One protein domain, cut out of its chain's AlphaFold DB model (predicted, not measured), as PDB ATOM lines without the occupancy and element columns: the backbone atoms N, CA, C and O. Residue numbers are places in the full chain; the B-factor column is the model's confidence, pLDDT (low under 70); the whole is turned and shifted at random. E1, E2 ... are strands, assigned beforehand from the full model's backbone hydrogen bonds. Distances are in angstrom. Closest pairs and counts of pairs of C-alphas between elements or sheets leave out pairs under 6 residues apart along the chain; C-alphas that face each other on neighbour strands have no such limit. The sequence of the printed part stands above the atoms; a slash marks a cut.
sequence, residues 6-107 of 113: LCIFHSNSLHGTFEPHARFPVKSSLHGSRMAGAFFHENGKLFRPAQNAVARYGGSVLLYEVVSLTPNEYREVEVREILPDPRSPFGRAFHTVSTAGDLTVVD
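AT A GLANCE: This is residues 6 to 107 of the 113 residues of an uncharacterized protein of Gemmatimonadetes bacterium (UniProt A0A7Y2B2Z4). What does the printed part look like? After a long stretch without a named element, residues 6 to 30, comes a strongly twisted sheet: E3, E4 and E5 run side by side, and the shorter E1 and E2 share the other side of E3. A separate small hairpin of E6 and E7 follows, with E6 the nearer of the two to this sheet, and residues 6 to 30 and 83 to 96 reach out toward opposite ends of the longest axis. How is it made up? The printed part has 102 residues, no named helix and seven strands, E1 to E7 in order, all antiparallel in their pairs; the class is all strand, though under half of the residues, 43, are in named elements. How compact is it? It is only just compact, close to loose, with a radius of gyration of the C-alphas of 14.8 A and spans of 46 by 31 by 25 A.

IN THESE COORDINATES: Where do the strands begin? E1 is residues 31 to 35, 10.6 A long, from C-alpha 31 at (31.941, -6.594, -31.182), and E2 is residues 40 to 42, 6.7 A. Which are the long ones? E3 is residues 45 to 52, 21.6 A; E4, residues 60 to 69, 24.3 A; and E5, residues 74 to 82, 23.0 A. What comes last? E6 is residues 97 to 100, 10.5 A, and E7 is residues 103 to 106, 10.0 A, ending with C-alpha 106 at (20.393, -0.002, -45.118).

HOW THE PARTS SIT: What lies beside E3? E1, beside residues 50 to 52, and E2, beside 45 to 47, are on one side of it, with N 51 to O 34 at 2.8 A and N 47 to O 40 at 2.8 A; E4 is on the other side, with N 62 to O 50 at 2.7 A. How does the sheet go on? E4 and E5 are a hairpin, with N 82 to O 61 at 2.7 A, and each bends by 58 degrees, at residues 66 and 79. E2, E3, E4 and E5 form a meander, each strand the antiparallel neighbour of the one before. Where are the last strands? E6 and E7 are a hairpin, with N 105 to O 98 at 2.8 A; the closest C-alphas of E3 and E6 are those of Pro 49 and Val 97, 6.7 A apart, while E7 is apart from E3.

THE WHOLE: How large is it? The two C-alphas farthest apart, those of Gly 16 and Arg 87, are 47.2 A apart. Which links are long? E5 to E6 is a long link of 14 residues. Is there a cut or low confidence? The printed part has no cut, its mean pLDDT is 94.4, and no printed residue is under 70.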
ATOM      1  N   LEU A   6      38.997   0.011 -33.389       96.50
ATOM      2  CA  LEU A   6      38.498   1.367 -33.591       96.50
ATOM      3  C   LEU A   6      39.640   2.333 -33.290       96.50
ATOM      4  O   LEU A   6      40.145   2.392 -32.166       96.50
ATOM      5  N   CYS A   7      40.032   3.084 -34.307       97.06
ATOM      6  CA  CYS A   7      41.097   4.071 -34.241       97.06
ATOM      7  C   CYS A   7      40.494   5.459 -34.466       97.06
ATOM      8  O   CYS A   7      39.727   5.647 -35.408       97.06
ATOM      9  N   ILE A   8      40.844   6.418 -33.610       97.38
ATOM     10  CA  ILE A   8      40.416   7.815 -33.730       97.38
ATOM     11  C   ILE A   8      41.660   8.668 -33.943       97.38
ATOM     12  O   ILE A   8      42.678   8.460 -33.282       97.38
ATOM     13  N   PHE A   9      41.548   9.623 -34.858       97.62
ATOM     14  CA  PHE A   9      42.552  10.642 -35.125       97.62
ATOM     15  C   PHE A   9      41.878  12.013 -35.130       97.62
ATOM     16  O   PHE A   9      40.694  12.112 -35.460       97.62
ATOM     17  N   HIS A  10      42.617  13.065 -34.792       97.06
ATOM     18  CA  HIS A  10      42.102  14.432 -34.788       97.06
ATOM     19  C   HIS A  10      43.118  15.426 -35.349       97.06
ATOM     20  O   HIS A  10      44.326  15.208 -35.305       97.06
ATOM     21  N   SER A  11      42.617  16.546 -35.864       97.69
ATOM     22  CA  SER A  11      43.427  17.676 -36.310       97.69
ATOM     23  C   SER A  11      42.667  18.982 -36.102       97.69
ATOM     24  O   SER A  11      41.437  18.990 -36.070       97.69
ATOM     25  N   ASN A  12      43.398  20.091 -35.990       96.50
ATOM     26  CA  ASN A  12      42.812  21.433 -35.915       96.50
ATOM     27  C   ASN A  12      42.382  21.967 -37.296       96.50
ATOM     28  O   ASN A  12      41.747  23.016 -37.374       96.50
ATOM     29  N   SER A  13      42.732  21.281 -38.391       97.12
ATOM     30  CA  SER A  13      42.284  21.628 -39.741       97.12
ATOM     31  C   SER A  13      42.141  20.387 -40.625       97.12
ATOM     32  O   SER A  13      42.805  19.377 -40.415       97.12
ATOM     33  N   LEU A  14      41.289  20.464 -41.652       95.81
ATOM     34  CA  LEU A  14      41.048  19.345 -42.576       95.81
ATOM     35  C   LEU A  14      42.285  18.943 -43.396       95.81
ATOM     36  O   LEU A  14      42.389  17.793 -43.809       95.81
ATOM     37  N   HIS A  15      43.209  19.880 -43.626       97.06
ATOM     38  CA  HIS A  15      44.460  19.653 -44.361       97.06
ATOM     39  C   HIS A  15      45.683  19.546 -43.435       97.06
ATOM     40  O   HIS A  15      46.817  19.559 -43.909       97.06
ATOM     41  N   GLY A  16      45.467  19.523 -42.119       96.75
ATOM     42  CA  GLY A  16      46.531  19.438 -41.128       96.75
ATOM     43  C   GLY A  16      47.014  18.010 -40.903       96.75
ATOM     44  O   GLY A  16      46.454  17.041 -41.419       96.75
ATOM     45  N   THR A  17      48.051  17.875 -40.077       97.88
ATOM     46  CA  THR A  17      48.484  16.571 -39.565       97.88
ATOM     47  C   THR A  17      47.419  16.011 -38.631       97.88
ATOM     48  O   THR A  17      46.904  16.727 -37.768       97.88
ATOM     49  N   PHE A  18      47.076  14.740 -38.819       98.00
ATOM     50  CA  PHE A  18      46.153  14.013 -37.958       98.00
ATOM     51  C   PHE A  18      46.933  13.266 -36.884       98.00
ATOM     52  O   PHE A  18      47.676  12.334 -37.184       98.00
ATOM     53  N   GLU A  19      46.728  13.669 -35.636       98.12
ATOM     54  CA  GLU A  19      47.338  13.030 -34.477       98.12
ATOM     55  C   GLU A  19      46.439  11.892 -33.977       98.12
ATOM     56  O   GLU A  19      45.206  12.029 -33.983       98.12
ATOM     57  N   PRO A  20      47.009  10.748 -33.562       98.06
ATOM     58  CA  PRO A  20      46.229   9.675 -32.970       98.06
ATOM     59  C   PRO A  20      45.653  10.121 -31.622       98.06
ATOM     60  O   PRO A  20      46.312  10.788 -30.828       98.06
ATOM     61  N   HIS A  21      44.427   9.694 -31.337       97.88
ATOM     62  CA  HIS A  21      43.818   9.856 -30.019       97.88
ATOM     63  C   HIS A  21      44.702   9.231 -28.923       97.88
ATOM     64  O   HIS A  21      45.251   8.149 -29.127       97.88
ATOM     65  N   ALA A  22      44.780   9.837 -27.729       97.25
ATOM     66  CA  ALA A  22      45.708   9.411 -26.665       97.25
ATOM     67  C   ALA A  22      45.570   7.927 -26.257       97.25
ATOM     68  O   ALA A  22      46.523   7.283 -25.825       97.25
ATOM     69  N   ARG A  23      44.368   7.367 -26.416       95.25
ATOM     70  CA  ARG A  23      44.085   5.930 -26.287       95.25
ATOM     71  C   ARG A  23      44.032   5.258 -27.658       95.25
ATOM     72  O   ARG A  23      42.939   5.023 -28.154       95.25
ATOM     73  N   PHE A  24      45.170   4.979 -28.282       93.31
ATOM     74  CA  PHE A  24      45.225   4.379 -29.619       93.31
ATOM     75  C   PHE A  24      45.600   2.884 -29.569       93.31
ATOM     76  O   PHE A  24      46.698   2.573 -29.108       93.31
ATOM     77  N   PRO A  25      44.761   1.947 -30.068       95.69
ATOM     78  CA  PRO A  25      43.362   2.105 -30.488       95.69
ATOM     79  C   PRO A  25      42.421   2.352 -29.298       95.69
ATOM     80  O   PRO A  25      42.705   1.948 -28.169       95.69
ATOM     81  N   VAL A  26      41.260   2.969 -29.546       96.75
ATOM     82  CA  VAL A  26      40.296   3.271 -28.469       96.75
ATOM     83  C   VAL A  26      39.474   2.045 -28.062       96.75
ATOM     84  O   VAL A  26      38.998   1.971 -26.928       96.75
ATOM     85  N   LYS A  27      39.333   1.075 -28.973       95.44
ATOM     86  CA  LYS A  27      38.632  -0.202 -28.776       95.44
ATOM     87  C   LYS A  27      39.270  -1.283 -29.651       95.44
ATOM     88  O   LYS A  27      39.616  -1.004 -30.798       95.44
ATOM     89  N   SER A  28      39.394  -2.505 -29.131       95.31
ATOM     90  CA  SER A  28      39.840  -3.688 -29.881       95.31
ATOM     91  C   SER A  28      38.911  -4.874 -29.586       95.31
ATOM     92  O   SER A  28      38.963  -5.460 -28.511       95.31
ATOM     93  N   SER A  29      37.972  -5.151 -30.491       94.12
ATOM     94  CA  SER A  29      36.934  -6.176 -30.381       94.12
ATOM     95  C   SER A  29      36.259  -6.415 -31.737       94.12
ATOM     96  O   SER A  29      36.025  -5.479 -32.502       94.12
ATOM     97  N   LEU A  30      35.869  -7.659 -32.026       94.06
ATOM     98  CA  LEU A  30      34.961  -7.959 -33.145       94.06
ATOM     99  C   LEU A  30      33.520  -7.495 -32.865       94.06
ATOM    100  O   LEU A  30      32.711  -7.390 -33.784       94.06
ATOM    101  N   HIS A  31      33.207  -7.180 -31.608       94.88
ATOM    102  CA  HIS A  31      31.941  -6.594 -31.182       94.88
ATOM    103  C   HIS A  31      32.054  -5.067 -31.179       94.88
ATOM    104  O   HIS A  31      32.529  -4.449 -30.220       94.88
ATOM    105  N   GLY A  32      31.642  -4.442 -32.280       95.25
ATOM    106  CA  GLY A  32      31.377  -3.009 -32.312       95.25
ATOM    107  C   GLY A  32      32.586  -2.092 -32.494       95.25
ATOM    108  O   GLY A  32      32.455  -0.902 -32.211       95.25
ATOM    109  N   SER A  33      33.747  -2.578 -32.937       95.81
ATOM    110  CA  SER A  33      34.851  -1.685 -33.338       95.81
ATOM    111  C   SER A  33      34.718  -1.186 -34.771       95.81
ATOM    112  O   SER A  33      34.921  -0.004 -35.038       95.81
ATOM    113  N   ARG A  34      34.353  -2.071 -35.703       94.19
ATOM    114  CA  ARG A  34      34.216  -1.721 -37.117       94.19
ATOM    115  C   ARG A  34      33.016  -0.801 -37.320       94.19
ATOM    116  O   ARG A  34      31.950  -1.065 -36.776       94.19
ATOM    117  N   MET A  35      33.180   0.245 -38.123       95.31
ATOM    118  CA  MET A  35      32.106   1.186 -38.447       95.31
ATOM    119  C   MET A  35      31.002   0.531 -39.287       95.31
ATOM    120  O   MET A  35      31.283  -0.308 -40.146       95.31
ATOM    121  N   ALA A  36      29.758   0.949 -39.057       95.38
ATOM    122  CA  ALA A  36      28.578   0.513 -39.808       95.38
ATOM    123  C   ALA A  36      27.802   1.698 -40.403       95.38
ATOM    124  O   ALA A  36      26.578   1.685 -40.405       95.38
ATOM    125  N   GLY A  37      28.505   2.739 -40.858       95.06
ATOM    126  CA  GLY A  37      27.914   3.951 -41.433       95.06
ATOM    127  C   GLY A  37      28.411   5.239 -40.783       95.06
ATOM    128  O   GLY A  37      29.376   5.228 -40.012       95.06
ATOM    129  N   ALA A  38      27.774   6.354 -41.143       94.69
ATOM    130  CA  ALA A  38      28.108   7.671 -40.609       94.69
ATOM    131  C   ALA A  38      27.599   7.840 -39.172       94.69
ATOM    132  O   ALA A  38      26.579   7.272 -38.780       94.69
ATOM    133  N   PHE A  39      28.293   8.669 -38.393       95.44
ATOM    134  CA  PHE A  39      27.728   9.175 -37.149       95.44
ATOM    135  C   PHE A  39      26.494  10.027 -37.446       95.44
ATOM    136  O   PHE A  39      26.453  10.729 -38.457       95.44
ATOM    137  N   PHE A  40      25.525  10.015 -36.538       94.44
ATOM    138  CA  PHE A  40      24.329  10.843 -36.652       94.44
ATOM    139  C   PHE A  40      23.927  11.415 -35.294       94.44
ATOM    140  O   PHE A  40      24.278  10.865 -34.249       94.44
ATOM    141  N   HIS A  41      23.208  12.537 -35.321       93.94
ATOM    142  CA  HIS A  41      22.635  13.141 -34.124       93.94
ATOM    143  C   HIS A  41      21.142  12.844 -34.049       93.94
ATOM    144  O   HIS A  41      20.438  12.991 -35.040       93.94
ATOM    145  N   GLU A  42      20.668  12.484 -32.861       92.25
ATOM    146  CA  GLU A  42      19.255  12.235 -32.574       92.25
ATOM    147  C   GLU A  42      18.973  12.748 -31.156       92.25
ATOM    148  O   GLU A  42      19.687  12.393 -30.215       92.25
ATOM    149  N   ASN A  43      17.972  13.616 -30.985       93.62
ATOM    150  CA  ASN A  43      17.602  14.198 -29.682       93.62
ATOM    151  C   ASN A  43      18.786  14.805 -28.893       93.62
ATOM    152  O   ASN A  43      18.903  14.625 -27.682       93.62
ATOM    153  N   GLY A  44      19.690  15.502 -29.589       95.38
ATOM    154  CA  GLY A  44      20.858  16.156 -28.983       95.38
ATOM    155  C   GLY A  44      22.003  15.215 -28.590       95.38
ATOM    156  O   GLY A  44      22.967  15.667 -27.978       95.38
ATOM    157  N   LYS A  45      21.926  13.927 -28.940       97.38
ATOM    158  CA  LYS A  45      22.957  12.918 -28.661       97.38
ATOM    159  C   LYS A  45      23.642  12.460 -29.941       97.38
ATOM    160  O   LYS A  45      23.005  12.400 -30.990       97.38
ATOM    161  N   LEU A  46      24.925  12.115 -29.841       97.50
ATOM    162  CA  LEU A  46      25.728  11.591 -30.945       97.50
ATOM    163  C   LEU A  46      25.720  10.061 -30.928       97.50
ATOM    164  O   LEU A  46      26.077   9.449 -29.921       97.50
ATOM    165  N   PHE A  47      25.384   9.446 -32.058       97.31
ATOM    166  CA  PHE A  47      25.356   7.999 -32.211       97.31
ATOM    167  C   PHE A  47      26.355   7.513 -33.253       97.31
ATOM    168  O   PHE A  47      26.529   8.119 -34.313       97.31
ATOM    169  N   ARG A  48      26.988   6.380 -32.949       97.56
ATOM    170  CA  ARG A  48      27.932   5.676 -33.810       97.56
ATOM    171  C   ARG A  48      27.381   4.302 -34.185       97.56
ATOM    172  O   ARG A  48      27.290   3.429 -33.317       97.56
ATOM    173  N   PRO A  49      27.068   4.068 -35.465       97.19
ATOM    174  CA  PRO A  49      26.848   2.725 -35.972       97.19
ATOM    175  C   PRO A  49      28.143   1.913 -35.992       97.19
ATOM    176  O   PRO A  49      29.176   2.360 -36.504       97.19
ATOM    177  N   ALA A  50      28.082   0.683 -35.500       96.50
ATOM    178  CA  ALA A  50      29.175  -0.274 -35.547       96.50
ATOM    179  C   ALA A  50      28.686  -1.664 -35.962       96.50
ATOM    180  O   ALA A  50      27.512  -1.978 -35.834       96.50
ATOM    181  N   GLN A  51      29.572  -2.520 -36.460       95.38
ATOM    182  CA  GLN A  51      29.219  -3.892 -36.826       95.38
ATOM    183  C   GLN A  51      29.414  -4.828 -35.635       95.38
ATOM    184  O   GLN A  51      30.445  -4.771 -34.958       95.38
ATOM    185  N   ASN A  52      28.475  -5.749 -35.431       95.25
ATOM    186  CA  ASN A  52      28.746  -6.970 -34.686       95.25
ATOM    187  C   ASN A  52      29.327  -8.007 -35.657       95.25
ATOM    188  O   ASN A  52      28.612  -8.591 -36.477       95.25
ATOM    189  N   ALA A  53      30.640  -8.210 -35.587       91.69
ATOM    190  CA  ALA A  53      31.360  -9.140 -36.445       91.69
ATOM    191  C   ALA A  53      31.694 -10.477 -35.753       91.69
ATOM    192  O   ALA A  53      32.448 -11.270 -36.313       91.69
ATOM    193  N   VAL A  54      31.160 -10.732 -34.547       91.31
ATOM    194  CA  VAL A  54      31.546 -11.881 -33.706       91.31
ATOM    195  C   VAL A  54      31.186 -13.213 -34.362       91.31
ATOM    196  O   VAL A  54      32.038 -14.083 -34.509       91.31
ATOM    197  N   ALA A  55      29.929 -13.380 -34.780       86.12
ATOM    198  CA  ALA A  55      29.469 -14.625 -35.402       86.12
ATOM    199  C   ALA A  55      29.810 -14.701 -36.900       86.12
ATOM    200  O   ALA A  55      29.970 -15.785 -37.462       86.12
ATOM    201  N   ARG A  56      29.853 -13.547 -37.569       85.25
ATOM    202  CA  ARG A  56      30.191 -13.387 -38.987       85.25
ATOM    203  C   ARG A  56      30.472 -11.927 -39.274       85.25
ATOM    204  O   ARG A  56      29.933 -11.061 -38.594       85.25
ATOM    205  N   TYR A  57      31.219 -11.666 -40.340       79.88
ATOM    206  CA  TYR A  57      31.377 -10.315 -40.865       79.88
ATOM    207  C   TYR A  57      30.008  -9.658 -41.112       79.88
ATOM    208  O   TYR A  57      29.193 -10.177 -41.882       79.88
ATOM    209  N   GLY A  58      29.781  -8.552 -40.397       77.81
ATOM    210  CA  GLY A  58      28.529  -7.809 -40.335       77.81
ATOM    211  C   GLY A  58      27.297  -8.683 -40.059       77.81
ATOM    212  O   GLY A  58      26.341  -8.731 -40.826       77.81
ATOM    213  N   GLY A  59      27.313  -9.425 -38.954       90.19
ATOM    214  CA  GLY A  59      26.137 -10.181 -38.523       90.19
ATOM    215  C   GLY A  59      24.927  -9.279 -38.273       90.19
ATOM    216  O   GLY A  59      23.819  -9.613 -38.689       90.19
ATOM    217  N   SER A  60      25.164  -8.132 -37.644       94.94
ATOM    218  CA  SER A  60      24.172  -7.127 -37.256       94.94
ATOM    219  C   SER A  60      24.851  -5.765 -37.056       94.94
ATOM    220  O   SER A  60      26.087  -5.656 -37.080       94.94
ATOM    221  N   VAL A  61      24.045  -4.727 -36.828       96.38
ATOM    222  CA  VAL A  61      24.524  -3.376 -36.505       96.38
ATOM    223  C   VAL A  61      24.271  -3.063 -35.036       96.38
ATOM    224  O   VAL A  61      23.168  -3.221 -34.536       96.38
ATOM    225  N   LEU A  62      25.294  -2.574 -34.353       97.25
ATOM    226  CA  LEU A  62      25.254  -2.040 -33.000       97.25
ATOM    227  C   LEU A  62      25.170  -0.516 -33.078       97.25
ATOM    228  O   LEU A  62      25.885   0.110 -33.861       97.25
ATOM    229  N   LEU A  63      24.329   0.090 -32.252       97.75
ATOM    230  CA  LEU A  63      24.294   1.530 -32.044       97.75
ATOM    231  C   LEU A  63      24.945   1.852 -30.706       97.75
ATOM    232  O   LEU A  63      24.534   1.339 -29.663       97.75
ATOM    233  N   TYR A  64      25.931   2.738 -30.750       98.50
ATOM    234  CA  TYR A  64      26.586   3.292 -29.577       98.50
ATOM    235  C   TYR A  64      26.207   4.762 -29.410       98.50
ATOM    236  O   TYR A  64      26.323   5.527 -30.361       98.50
ATOM    237  N   GLU A  65      25.797   5.174 -28.214       98.56
ATOM    238  CA  GLU A  65      25.798   6.588 -27.822       98.56
ATOM    239  C   GLU A  65      27.237   6.988 -27.484       98.56
ATOM    240  O   GLU A  65      27.874   6.359 -26.633       98.56
ATOM    241  N   VAL A  66      27.764   8.019 -28.138       98.50
ATOM    242  CA  VAL A  66      29.076   8.584 -27.807       98.50
ATOM    243  C   VAL A  66      28.904   9.594 -26.686       98.50
ATOM    244  O   VAL A  66      28.333  10.663 -26.876       98.50
ATOM    245  N   VAL A  67      29.409   9.231 -25.509       98.50
ATOM    246  CA  VAL A  67      29.240   9.987 -24.262       98.50
ATOM    247  C   VAL A  67      30.364  11.005 -24.063       98.50
ATOM    248  O   VAL A  67      30.130  12.070 -23.503       98.50
ATOM    249  N   SER A  68      31.581  10.691 -24.513       97.94
ATOM    250  CA  SER A  68      32.715  11.624 -24.521       97.94
ATOM    251  C   SER A  68      33.573  11.385 -25.759       97.94
ATOM    252  O   SER A  68      33.849  10.235 -26.116       97.94
ATOM    253  N   LEU A  69      33.968  12.476 -26.417       97.31
ATOM    254  CA  LEU A  69      34.856  12.488 -27.573       97.31
ATOM    255  C   LEU A  69      35.730  13.744 -27.518       97.31
ATOM    256  O   LEU A  69      35.331  14.826 -27.943       97.31
ATOM    257  N   THR A  70      36.931  13.589 -26.978       97.12
ATOM    258  CA  THR A  70      37.984  14.611 -26.926       97.12
ATOM    259  C   THR A  70      39.300  13.991 -27.406       97.12
ATOM    260  O   THR A  70      39.354  12.779 -27.583       97.12
ATOM    261  N   PRO A  71      40.390  14.754 -27.599       96.94
ATOM    262  CA  PRO A  71      41.708  14.180 -27.908       96.94
ATOM    263  C   PRO A  71      42.228  13.136 -26.901       96.94
ATOM    264  O   PRO A  71      43.028  12.271 -27.263       96.94
ATOM    265  N   ASN A  72      41.782  13.219 -25.641       96.81
ATOM    266  CA  ASN A  72      42.310  12.420 -24.532       96.81
ATOM    267  C   ASN A  72      41.302  11.415 -23.960       96.81
ATOM    268  O   ASN A  72      41.686  10.494 -23.237       96.81
ATOM    269  N   GLU A  73      40.019  11.573 -24.269       97.56
ATOM    270  CA  GLU A  73      38.950  10.726 -23.762       97.56
ATOM    271  C   GLU A  73      38.000  10.320 -24.885       97.56
ATOM    272  O   GLU A  73      37.418  11.160 -25.572       97.56
ATOM    273  N   TYR A  74      37.785   9.011 -24.990       97.94
ATOM    274  CA  TYR A  74      36.719   8.435 -25.786       97.94
ATOM    275  C   TYR A  74      35.915   7.464 -24.928       97.94
ATOM    276  O   TYR A  74      36.471   6.518 -24.355       97.94
ATOM    277  N   ARG A  75      34.603   7.692 -24.857       98.12
ATOM    278  CA  ARG A  75      33.659   6.818 -24.166       98.12
ATOM    279  C   ARG A  75      32.379   6.687 -24.971       98.12
ATOM    280  O   ARG A  75      31.784   7.679 -25.383       98.12
ATOM    281  N   GLU A  76      31.920   5.454 -25.100       98.44
ATOM    282  CA  GLU A  76      30.653   5.117 -25.727       98.44
ATOM    283  C   GLU A  76      29.883   4.089 -24.894       98.44
ATOM    284  O   GLU A  76      30.475   3.355 -24.099       98.44
ATOM    285  N   VAL A  77      28.566   4.043 -25.077       98.44
ATOM    286  CA  VAL A  77      27.672   3.071 -24.440       98.44
ATOM    287  C   VAL A  77      26.819   2.427 -25.519       98.44
ATOM    288  O   VAL A  77      26.205   3.124 -26.321       98.44
ATOM    289  N   GLU A  78      26.793   1.098 -25.562       98.38
ATOM    290  CA  GLU A  78      25.911   0.369 -26.473       98.38
ATOM    291  C   GLU A  78      24.455   0.580 -26.055       98.38
ATOM    292  O   GLU A  78      24.104   0.345 -24.901       98.38
ATOM    293  N   VAL A  79      23.609   1.031 -26.981       98.12
ATOM    294  CA  VAL A  79      22.193   1.323 -26.700       98.12
ATOM    295  C   VAL A  79      21.238   0.365 -27.397       98.12
ATOM    296  O   VAL A  79      20.102   0.193 -26.950       98.12
ATOM    297  N   ARG A  80      21.657  -0.237 -28.515       96.75
ATOM    298  CA  ARG A  80      20.811  -1.134 -29.305       96.75
ATOM    299  C   ARG A  80      21.639  -2.010 -30.233       96.75
ATOM    300  O   ARG A  80      22.617  -1.549 -30.809       96.75
ATOM    301  N   GLU A  81      21.154  -3.220 -30.469       96.75
ATOM    302  CA  GLU A  81      21.542  -4.051 -31.603       96.75
ATOM    303  C   GLU A  81      20.364  -4.161 -32.584       96.75
ATOM    304  O   GLU A  81      19.216  -4.361 -32.185       96.75
ATOM    305  N   ILE A  82      20.647  -3.994 -33.872       94.62
ATOM    306  CA  ILE A  82      19.708  -4.104 -34.984       94.62
ATOM    307  C   ILE A  82      20.053  -5.384 -35.738       94.62
ATOM    308  O   ILE A  82      21.053  -5.459 -36.457       94.62
ATOM    309  N   LEU A  83      19.210  -6.396 -35.560       94.38
ATOM    310  CA  LEU A  83      19.344  -7.684 -36.230       94.38
ATOM    311  C   LEU A  83      18.782  -7.617 -37.664       94.38
ATOM    312  O   LEU A  83      17.811  -6.893 -37.900       94.38
ATOM    313  N   PRO A  84      19.336  -8.388 -38.618       91.62
ATOM    314  CA  PRO A  84      18.722  -8.562 -39.933       91.62
ATOM    315  C   PRO A  84      17.292  -9.107 -39.808       91.62
ATOM    316  O   PRO A  84      17.057 -10.040 -39.039       91.62
ATOM    317  N   ASP A  85      16.342  -8.578 -40.587       91.12
ATOM    318  CA  ASP A  85      14.981  -9.129 -40.623       91.12
ATOM    319  C   ASP A  85      14.981 -10.463 -41.394       91.12
ATOM    320  O   ASP A  85      15.217 -10.454 -42.607       91.12
ATOM    321  N   PRO A  86      14.681 -11.607 -40.750       89.81
ATOM    322  CA  PRO A  86      14.691 -12.909 -41.415       89.81
ATOM    323  C   PRO A  86      13.624 -13.048 -42.511       89.81
ATOM    324  O   PRO A  86      13.718 -13.958 -43.332       89.81
ATOM    325  N   ARG A  87      12.614 -12.167 -42.546       93.12
ATOM    326  CA  ARG A  87      11.578 -12.134 -43.593       93.12
ATOM    327  C   ARG A  87      12.038 -11.388 -44.844       93.12
ATOM    328  O   ARG A  87      11.413 -11.518 -45.894       93.12
ATOM    329  N   SER A  88      13.109 -10.600 -44.748       91.56
ATOM    330  CA  SER A  88      13.688  -9.912 -45.898       91.56
ATOM    331  C   SER A  88      14.386 -10.917 -46.817       91.56
ATOM    332  O   SER A  88      15.131 -11.775 -46.332       91.56
ATOM    333  N   PRO A  89      14.280 -10.774 -48.153       91.06
ATOM    334  CA  PRO A  89      15.115 -11.543 -49.073       91.06
ATOM    335  C   PRO A  89      16.617 -11.278 -48.869       91.06
ATOM    336  O   PRO A  89      17.433 -12.040 -49.378       91.06
ATOM    337  N   PHE A  90      16.980 -10.229 -48.119       91.50
ATOM    338  CA  PHE A  90      18.341  -9.851 -47.735       91.50
ATOM    339  C   PHE A  90      18.640 -10.078 -46.235       91.50
ATOM    340  O   PHE A  90      19.557  -9.479 -45.679       91.50
ATOM    341  N   GLY A  91      17.875 -10.940 -45.558       91.00
ATOM    342  CA  GLY A  91      17.933 -11.154 -44.107       91.00
ATOM    343  C   GLY A  91      19.105 -11.988 -43.572       91.00
ATOM    344  O   GLY A  91      19.037 -12.465 -42.442       91.00
ATOM    345  N   ARG A  92      20.168 -12.249 -44.349       88.25
ATOM    346  CA  ARG A  92      21.293 -13.094 -43.876       88.25
ATOM    347  C   ARG A  92      22.328 -12.342 -43.044       88.25
ATOM    348  O   ARG A  92      23.039 -12.986 -42.266       88.25
ATOM    349  N   ALA A  93      22.471 -11.045 -43.294       89.31
ATOM    350  CA  ALA A  93      23.448 -10.152 -42.682       89.31
ATOM    351  C   ALA A  93      23.068  -8.699 -43.023       89.31
ATOM    352  O   ALA A  93      22.437  -8.473 -44.058       89.31
ATOM    353  N   PHE A  94      23.462  -7.745 -42.183       89.69
ATOM    354  CA  PHE A  94      23.203  -6.309 -42.337       89.69
ATOM    355  C   PHE A  94      24.412  -5.536 -41.791       89.69
ATOM    356  O   PHE A  94      24.816  -5.773 -40.653       89.69
ATOM    357  N   HIS A  95      25.055  -4.704 -42.619       90.38
ATOM    358  CA  HIS A  95      26.414  -4.187 -42.383       90.38
ATOM    359  C   HIS A  95      26.473  -2.675 -42.188       90.38
ATOM    360  O   HIS A  95      27.406  -2.205 -41.532       90.38
ATOM    361  N   THR A  96      25.523  -1.924 -42.749       93.19
ATOM    362  CA  THR A  96      25.599  -0.456 -42.804       93.19
ATOM    363  C   THR A  96      24.241   0.203 -42.585       93.19
ATOM    364  O   THR A  96      23.332  -0.024 -43.372       93.19
ATOM    365  N   VAL A  97      24.120   1.095 -41.598       94.06
ATOM    366  CA  VAL A  97      23.008   2.052 -41.474       94.06
ATOM    367  C   VAL A  97      23.547   3.468 -41.692       94.06
ATOM    368  O   VAL A  97      24.520   3.872 -41.061       94.06
ATOM    369  N   SER A  98      22.916   4.241 -42.568       92.38
ATOM    370  CA  SER A  98      23.237   5.660 -42.759       92.38
ATOM    371  C   SER A  98      21.958   6.468 -42.895       92.38
ATOM    372  O   SER A  98      20.967   5.976 -43.437       92.38
ATOM    373  N   THR A  99      21.984   7.713 -42.432       90.12
ATOM    374  CA  THR A  99      20.834   8.618 -42.486       90.12
ATOM    375  C   THR A  99      21.169   9.885 -43.267       90.12
ATOM    376  O   THR A  99      22.311  10.344 -43.283       90.12
ATOM    377  N   ALA A 100      20.168  10.434 -43.952       87.06
ATOM    378  CA  ALA A 100      20.236  11.707 -44.661       87.06
ATOM    379  C   ALA A 100      18.855  12.380 -44.611       87.06
ATOM    380  O   ALA A 100      17.971  12.064 -45.408       87.06
ATOM    381  N   GLY A 101      18.659  13.281 -43.644       85.56
ATOM    382  CA  GLY A 101      17.326  13.795 -43.315       85.56
ATOM    383  C   GLY A 101      16.401  12.650 -42.904       85.56
ATOM    384  O   GLY A 101      16.795  11.789 -42.121       85.56
ATOM    385  N   ASP A 102      15.214  12.596 -43.500       89.62
ATOM    386  CA  ASP A 102      14.208  11.566 -43.208       89.62
ATOM    387  C   ASP A 102      14.483  10.226 -43.916       89.62
ATOM    388  O   ASP A 102      13.722   9.264 -43.781       89.62
ATOM    389  N   LEU A 103      15.568  10.136 -44.691       92.50
ATOM    390  CA  LEU A 103      15.956   8.912 -45.376       92.50
ATOM    391  C   LEU A 103      16.915   8.096 -44.510       92.50
ATOM    392  O   LEU A 103      17.999   8.560 -44.158       92.50
ATOM    393  N   THR A 104      16.556   6.840 -44.249       92.31
ATOM    394  CA  THR A 104      17.480   5.831 -43.719       92.31
ATOM    395  C   THR A 104      17.797   4.813 -44.803       92.31
ATOM    396  O   THR A 104      16.895   4.227 -45.402       92.31
ATOM    397  N   VAL A 105      19.086   4.595 -45.043       92.62
ATOM    398  CA  VAL A 105      19.594   3.618 -46.003       92.62
ATOM    399  C   VAL A 105      20.251   2.474 -45.247       92.62
ATOM    400  O   VAL A 105      21.066   2.688 -44.347       92.62
ATOM    401  N   VAL A 106      19.884   1.261 -45.646       92.62
ATOM    402  CA  VAL A 106      20.393  -0.002 -45.118       92.62
ATOM    403  C   VAL A 106      20.843  -0.899 -46.258       92.62
ATOM    404  O   VAL A 106      20.245  -0.874 -47.335       92.62
ATOM    405  N   ASP A 107      21.884  -1.694 -46.035       91.44
ATOM    406  CA  ASP A 107      22.235  -2.798 -46.926       91.44
ATOM    407  C   ASP A 107      21.652  -4.130 -46.426       91.44
ATOM    408  O   ASP A 107      20.897  -4.196 -45.460       91.44
TER     409      ASP A 107